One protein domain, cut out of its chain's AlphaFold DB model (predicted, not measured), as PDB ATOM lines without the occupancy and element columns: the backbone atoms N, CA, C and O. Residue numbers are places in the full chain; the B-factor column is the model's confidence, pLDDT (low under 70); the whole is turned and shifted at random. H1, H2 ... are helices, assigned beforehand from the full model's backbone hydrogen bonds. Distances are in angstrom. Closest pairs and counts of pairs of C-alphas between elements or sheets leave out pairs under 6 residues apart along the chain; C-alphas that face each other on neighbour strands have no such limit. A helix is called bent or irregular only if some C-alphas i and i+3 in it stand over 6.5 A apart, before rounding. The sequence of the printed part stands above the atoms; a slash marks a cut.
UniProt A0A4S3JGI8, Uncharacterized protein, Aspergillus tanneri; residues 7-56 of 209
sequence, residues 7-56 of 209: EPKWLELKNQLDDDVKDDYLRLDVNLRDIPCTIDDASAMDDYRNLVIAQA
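What this domain is: This is residues 7 to 56 of the 209 residues of an uncharacterized protein of Aspergillus tanneri (UniProt A0A4S3JGI8). A short helix, H1, lies toward one end of an elongated model; the unnamed stretch of residues 16 to 41 turns back near Asp 20, runs the length of the model and loops into the longer helix H2 toward the other end. The printed part has 50 residues with two named helices, H1 then H2, and no named strand; the class is all helix, with 22 residues in named elements, under half. It is only just extended, close to loose, with a radius of gyration of the C-alphas of 14.8 A and spans of 42 by 21 by 16 A.

Where its parts are: H1, residues 7 to 15, begins at C-alpha 7 (17.253, 4.328, 1.878) and is 12.1 A long. H2, residues 42 to 54, is 19.6 A long and ends at C-alpha 54 (37.733, 9.263, 0.341). H2 is irregular: C-alphas 43 and 46 are 7.2 A apart.

How they stand to each other: H1 and H2 are apart, with no C-alpha of the one within 8 A of the other. In H1 every O i to N i+4 pair is within hydrogen-bond range; in H2, 7 of 9 are. Residues 38 to 43, of which 42 to 43 belong to H2, stand free.

The domain as a whole: The C-alphas farthest apart, of Asp 20 and Ser 43, are 42.6 A apart. The printed part has no cut, and the link from H1 to H2 is long, 26 residues. Mean pLDDT of the printed part is 80.9; residues 36 to 37 are under 70.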
ATOM      1  N   GLU A   7      17.282   4.328   3.345       85.31
ATOM      2  CA  GLU A   7      17.253   4.328   1.878       85.31
ATOM      3  C   GLU A   7      15.911   3.865   1.297       85.31
ATOM      4  O   GLU A   7      15.341   4.622   0.505       85.31
ATOM      5  N   PRO A   8      15.302   2.750   1.748       87.75
ATOM      6  CA  PRO A   8      14.034   2.290   1.190       87.75
ATOM      7  C   PRO A   8      12.892   3.292   1.392       87.75
ATOM      8  O   PRO A   8      12.149   3.582   0.457       87.75
ATOM      9  N   LYS A   9      12.784   3.885   2.590       87.88
ATOM     10  CA  LYS A   9      11.741   4.880   2.911       87.88
ATOM     11  C   LYS A   9      11.916   6.180   2.133       87.88
ATOM     12  O   LYS A   9      10.942   6.815   1.743       87.88
ATOM     13  N   TRP A  10      13.159   6.594   1.915       87.75
ATOM     14  CA  TRP A  10      13.458   7.749   1.079       87.75
ATOM     15  C   TRP A  10      13.101   7.508  -0.383       87.75
ATOM     16  O   TRP A  10      12.510   8.384  -1.004       87.75
ATOM     17  N   LEU A  11      13.446   6.340  -0.931       89.00
ATOM     18  CA  LEU A  11      13.093   5.977  -2.303       89.00
ATOM     19  C   LEU A  11      11.577   5.921  -2.479       89.00
ATOM     20  O   LEU A  11      11.064   6.433  -3.468       89.00
ATOM     21  N   GLU A  12      10.857   5.368  -1.502       91.75
ATOM     22  CA  GLU A  12       9.396   5.386  -1.476       91.75
ATOM     23  C   GLU A  12       8.850   6.819  -1.527       91.75
ATOM     24  O   GLU A  12       8.049   7.132  -2.406       91.75
ATOM     25  N   LEU A  13       9.339   7.710  -0.655       89.75
ATOM     26  CA  LEU A  13       8.954   9.121  -0.661       89.75
ATOM     27  C   LEU A  13       9.284   9.795  -1.999       89.75
ATOM     28  O   LEU A  13       8.432  10.466  -2.571       89.75
ATOM     29  N   LYS A  14      10.494   9.591  -2.530       87.94
ATOM     30  CA  LYS A  14      10.931  10.195  -3.793       87.94
ATOM     31  C   LYS A  14      10.104   9.696  -4.980       87.94
ATOM     32  O   LYS A  14       9.812  10.472  -5.882       87.94
ATOM     33  N   ASN A  15       9.689   8.431  -4.979       89.69
ATOM     34  CA  ASN A  15       8.856   7.852  -6.035       89.69
ATOM     35  C   ASN A  15       7.413   8.370  -6.021       89.69
ATOM     36  O   ASN A  15       6.760   8.329  -7.061       89.69
ATOM     37  N   GLN A  16       6.931   8.861  -4.878       90.50
ATOM     38  CA  GLN A  16       5.616   9.496  -4.751       90.50
ATOM     39  C   GLN A  16       5.604  10.960  -5.216       90.50
ATOM     40  O   GLN A  16       4.530  11.547  -5.324       90.50
ATOM     41  N   LEU A  17       6.774  11.557  -5.461       84.62
ATOM     42  CA  LEU A  17       6.878  12.913  -5.987       84.62
ATOM     43  C   LEU A  17       6.562  12.951  -7.483       84.62
ATOM     44  O   LEU A  17       6.800  11.979  -8.202       84.62
ATOM     45  N   ASP A  18       6.106  14.106  -7.955       82.88
ATOM     46  CA  ASP A  18       5.992  14.382  -9.384       82.88
ATOM     47  C   ASP A  18       7.390  14.439 -10.030       82.88
ATOM     48  O   ASP A  18       8.367  14.875  -9.412       82.88
ATOM     49  N   ASP A  19       7.504  13.981 -11.281       77.88
ATOM     50  CA  ASP A  19       8.796  13.888 -11.979       77.88
ATOM     51  C   ASP A  19       9.509  15.244 -12.093       77.88
ATOM     52  O   ASP A  19      10.735  15.299 -12.070       77.88
ATOM     53  N   ASP A  20       8.758  16.345 -12.133       71.50
ATOM     54  CA  ASP A  20       9.278  17.706 -12.254       71.50
ATOM     55  C   ASP A  20       9.870  18.276 -10.950       71.50
ATOM     56  O   ASP A  20      10.478  19.345 -10.984       71.50
ATOM     57  N   VAL A  21       9.695  17.615  -9.799       74.12
ATOM     58  CA  VAL A  21      10.300  18.017  -8.509       74.12
ATOM     59  C   VAL A  21      11.292  16.993  -7.965       74.12
ATOM     60  O   VAL A  21      12.013  17.292  -7.017       74.12
ATOM     61  N   LYS A  22      11.365  15.783  -8.535       78.06
ATOM     62  CA  LYS A  22      12.282  14.729  -8.061       78.06
ATOM     63  C   LYS A  22      13.745  15.165  -8.057       78.06
ATOM     64  O   LYS A  22      14.505  14.715  -7.193       78.06
ATOM     65  N   ASP A  23      14.125  16.026  -8.993       72.44
ATOM     66  CA  ASP A  23      15.490  16.540  -9.120       72.44
ATOM     67  C   ASP A  23      15.844  17.560  -8.024       72.44
ATOM     68  O   ASP A  23      17.013  17.690  -7.662       72.44
ATOM     69  N   ASP A  24      14.841  18.184  -7.398       71.81
ATOM     70  CA  ASP A  24      15.025  19.116  -6.276       71.81
ATOM     71  C   ASP A  24      15.277  18.376  -4.947       71.81
ATOM     72  O   ASP A  24      15.745  18.950  -3.959       71.81
ATOM     73  N   TYR A  25      14.988  17.073  -4.911       78.38
ATOM     74  CA  TYR A  25      15.154  16.211  -3.746       78.38
ATOM     75  C   TYR A  25      16.536  15.559  -3.757       78.38
ATOM     76  O   TYR A  25      16.756  14.452  -4.270       78.38
ATOM     77  N   LEU A  26      17.476  16.283  -3.155       77.94
ATOM     78  CA  LEU A  26      18.876  15.898  -3.054       77.94
ATOM     79  C   LEU A  26      19.141  15.085  -1.784       77.94
ATOM     80  O   LEU A  26      18.734  15.468  -0.687       77.94
ATOM     81  N   ARG A  27      19.887  13.987  -1.930       81.69
ATOM     82  CA  ARG A  27      20.349  13.154  -0.816       81.69
ATOM     83  C   ARG A  27      21.852  12.928  -0.915       81.69
ATOM     84  O   ARG A  27      22.363  12.507  -1.952       81.69
ATOM     85  N   LEU A  28      22.555  13.227   0.174       78.88
ATOM     86  CA  LEU A  28      23.994  13.023   0.301       78.88
ATOM     87  C   LEU A  28      24.245  11.876   1.282       78.88
ATOM     88  O   LEU A  28      24.373  12.105   2.480       78.88
ATOM     89  N   ASP A  29      24.306  10.653   0.761       79.38
ATOM     90  CA  ASP A  29      24.689   9.480   1.548       79.38
ATOM     91  C   ASP A  29      26.164   9.145   1.389       79.38
ATOM     92  O   ASP A  29      26.740   9.258   0.297       79.38
ATOM     93  N   VAL A  30      26.736   8.649   2.483       76.75
ATOM     94  CA  VAL A  30      28.076   8.078   2.526       76.75
ATOM     95  C   VAL A  30      27.948   6.571   2.689       76.75
ATOM     96  O   VAL A  30      27.241   6.101   3.576       76.75
ATOM     97  N   ASN A  31      28.622   5.807   1.830       76.56
ATOM     98  CA  ASN A  31      28.638   4.354   1.970       76.56
ATOM     99  C   ASN A  31      29.624   3.984   3.086       76.56
ATOM    100  O   ASN A  31      30.831   4.176   2.933       76.56
ATOM    101  N   LEU A  32      29.100   3.455   4.192       75.00
ATOM    102  CA  LEU A  32      29.883   3.078   5.373       75.00
ATOM    103  C   LEU A  32      30.733   1.809   5.166       75.00
ATOM    104  O   LEU A  32      31.580   1.501   6.001       75.00
ATOM    105  N   ARG A  33      30.563   1.110   4.033       73.31
ATOM    106  CA  ARG A  33      31.226  -0.161   3.705       73.31
ATOM    107  C   ARG A  33      31.072  -1.155   4.865       73.31
ATOM    108  O   ARG A  33      29.966  -1.329   5.364       73.31
ATOM    109  N   ASP A  34      32.174  -1.766   5.289       71.62
ATOM    110  CA  ASP A  34      32.229  -2.761   6.360       71.62
ATOM    111  C   ASP A  34      32.621  -2.155   7.720       71.62
ATOM    112  O   ASP A  34      32.951  -2.895   8.647       71.62
ATOM    113  N   ILE A  35      32.635  -0.820   7.861       70.31
ATOM    114  CA  ILE A  35      32.971  -0.195   9.145       70.31
ATOM    115  C   ILE A  35      31.822  -0.453  10.131       70.31
ATOM    116  O   ILE A  35      30.670  -0.147   9.803       70.31
ATOM    117  N   PRO A  36      32.103  -1.017  11.324       68.12
ATOM    118  CA  PRO A  36      31.083  -1.287  12.328       68.12
ATOM    119  C   PRO A  36      30.317  -0.013  12.690       68.12
ATOM    120  O   PRO A  36      30.848   0.888  13.328       68.12
ATOM    121  N   CYS A  37      29.053   0.056  12.277       66.12
ATOM    122  CA  CYS A  37      28.191   1.208  12.520       66.12
ATOM    123  C   CYS A  37      27.471   1.053  13.863       66.12
ATOM    124  O   CYS A  37      26.297   0.676  13.921       66.12
ATOM    125  N   THR A  38      28.191   1.292  14.958       76.00
ATOM    126  CA  THR A  38      27.597   1.427  16.291       76.00
ATOM    127  C   THR A  38      27.479   2.909  16.635       76.00
ATOM    128  O   THR A  38      28.434   3.673  16.526       76.00
ATOM    129  N   ILE A  39      26.271   3.340  17.005       77.00
ATOM    130  CA  ILE A  39      25.945   4.761  17.222       77.00
ATOM    131  C   ILE A  39      26.720   5.388  18.396       77.00
ATOM    132  O   ILE A  39      26.819   6.607  18.498       77.00
ATOM    133  N   ASP A  40      27.239   4.551  19.287       84.19
ATOM    134  CA  ASP A  40      27.902   4.890  20.540       84.19
ATOM    135  C   ASP A  40      29.436   4.811  20.477       84.19
ATOM    136  O   ASP A  40      30.099   5.158  21.456       84.19
ATOM    137  N   ASP A  41      30.021   4.427  19.338       82.06
ATOM    138  CA  ASP A  41      31.477   4.385  19.189       82.06
ATOM    139  C   ASP A  41      32.038   5.718  18.678       82.06
ATOM    140  O   ASP A  41      32.194   5.964  17.480       82.06
ATOM    141  N   ALA A  42      32.383   6.595  19.621       85.62
ATOM    142  CA  ALA A  42      33.034   7.865  19.317       85.62
ATOM    143  C   ALA A  42      34.463   7.703  18.764       85.62
ATOM    144  O   ALA A  42      34.981   8.644  18.161       85.62
ATOM    145  N   SER A  43      35.107   6.544  18.954       86.56
ATOM    146  CA  SER A  43      36.474   6.314  18.469       86.56
ATOM    147  C   SER A  43      36.534   6.149  16.946       86.56
ATOM    148  O   SER A  43      37.526   6.538  16.335       86.56
ATOM    149  N   ALA A  44      35.436   5.708  16.322       82.88
ATOM    150  CA  ALA A  44      35.306   5.551  14.871       82.88
ATOM    151  C   ALA A  44      35.021   6.868  14.110       82.88
ATOM    152  O   ALA A  44      34.922   6.875  12.881       82.88
ATOM    153  N   MET A  45      34.875   8.009  14.799       84.94
ATOM    154  CA  MET A  45      34.485   9.283  14.168       84.94
ATOM    155  C   MET A  45      35.488   9.792  13.127       84.94
ATOM    156  O   MET A  45      35.083  10.327  12.089       84.94
ATOM    157  N   ASP A  46      36.785   9.611  13.376       87.94
ATOM    158  CA  ASP A  46      37.820   9.988  12.411       87.94
ATOM    159  C   ASP A  46      37.785   9.087  11.169       87.94
ATOM    160  O   ASP A  46      37.944   9.575  10.045       87.94
ATOM    161  N   ASP A  47      37.475   7.801  11.339       85.62
ATOM    162  CA  ASP A  47      37.308   6.863  10.228       85.62
ATOM    163  C   ASP A  47      36.098   7.239   9.363       85.62
ATOM    164  O   ASP A  47      36.210   7.301   8.135       85.62
ATOM    165  N   TYR A  48      34.968   7.612   9.977       83.50
ATOM    166  CA  TYR A  48      33.803   8.120   9.243       83.50
ATOM    167  C   TYR A  48      34.107   9.408   8.482       83.50
ATOM    168  O   TYR A  48      33.713   9.551   7.321       83.50
ATOM    169  N   ARG A  49      34.839  10.347   9.090       85.19
ATOM    170  CA  ARG A  49      35.277  11.569   8.406       85.19
ATOM    171  C   ARG A  49      36.117  11.233   7.175       85.19
ATOM    172  O   ARG A  49      35.884  11.793   6.101       85.19
ATOM    173  N   ASN A  50      37.080  10.328   7.324       86.25
ATOM    174  CA  ASN A  50      37.961   9.917   6.239       86.25
ATOM    175  C   ASN A  50      37.193   9.188   5.127       86.25
ATOM    176  O   ASN A  50      37.488   9.418   3.955       86.25
ATOM    177  N   LEU A  51      36.161   8.402   5.455       84.38
ATOM    178  CA  LEU A  51      35.259   7.807   4.462       84.38
ATOM    179  C   LEU A  51      34.555   8.860   3.605       84.38
ATOM    180  O   LEU A  51      34.544   8.729   2.382       84.38
ATOM    181  N   VAL A  52      33.994   9.911   4.219       81.44
ATOM    182  CA  VAL A  52      33.304  10.982   3.474       81.44
ATOM    183  C   VAL A  52      34.249  11.629   2.459       81.44
ATOM    184  O   VAL A  52      33.860  11.882   1.316       81.44
ATOM    185  N   ILE A  53      35.493  11.875   2.880       81.69
ATOM    186  CA  ILE A  53      36.539  12.492   2.058       81.69
ATOM    187  C   ILE A  53      36.994  11.541   0.942       81.69
ATOM    188  O   ILE A  53      37.172  11.972  -0.195       81.69
ATOM    189  N   ALA A  54      37.185  10.259   1.258       81.19
ATOM    190  CA  ALA A  54      37.733   9.263   0.341       81.19
ATOM    191  C   ALA A  54      36.701   8.696  -0.648       81.19
ATOM    192  O   ALA A  54      37.081   8.061  -1.635       81.19
ATOM    193  N   GLN A  55      35.402   8.872  -0.400       80.62
ATOM    194  CA  GLN A  55      34.372   8.321  -1.269       80.62
ATOM    195  C   GLN A  55      34.406   8.978  -2.655       80.62
ATOM    196  O   GLN A  55      34.240  10.183  -2.831       80.62
ATOM    197  N   ALA A  56      34.582   8.158  -3.689       72.44
ATOM    198  CA  ALA A  56      34.525   8.644  -5.057       72.44
ATOM    199  C   ALA A  56      33.148   9.274  -5.335       72.44
ATOM    200  O   ALA A  56      32.103   8.670  -5.095       72.44
TER     201      ALA A  56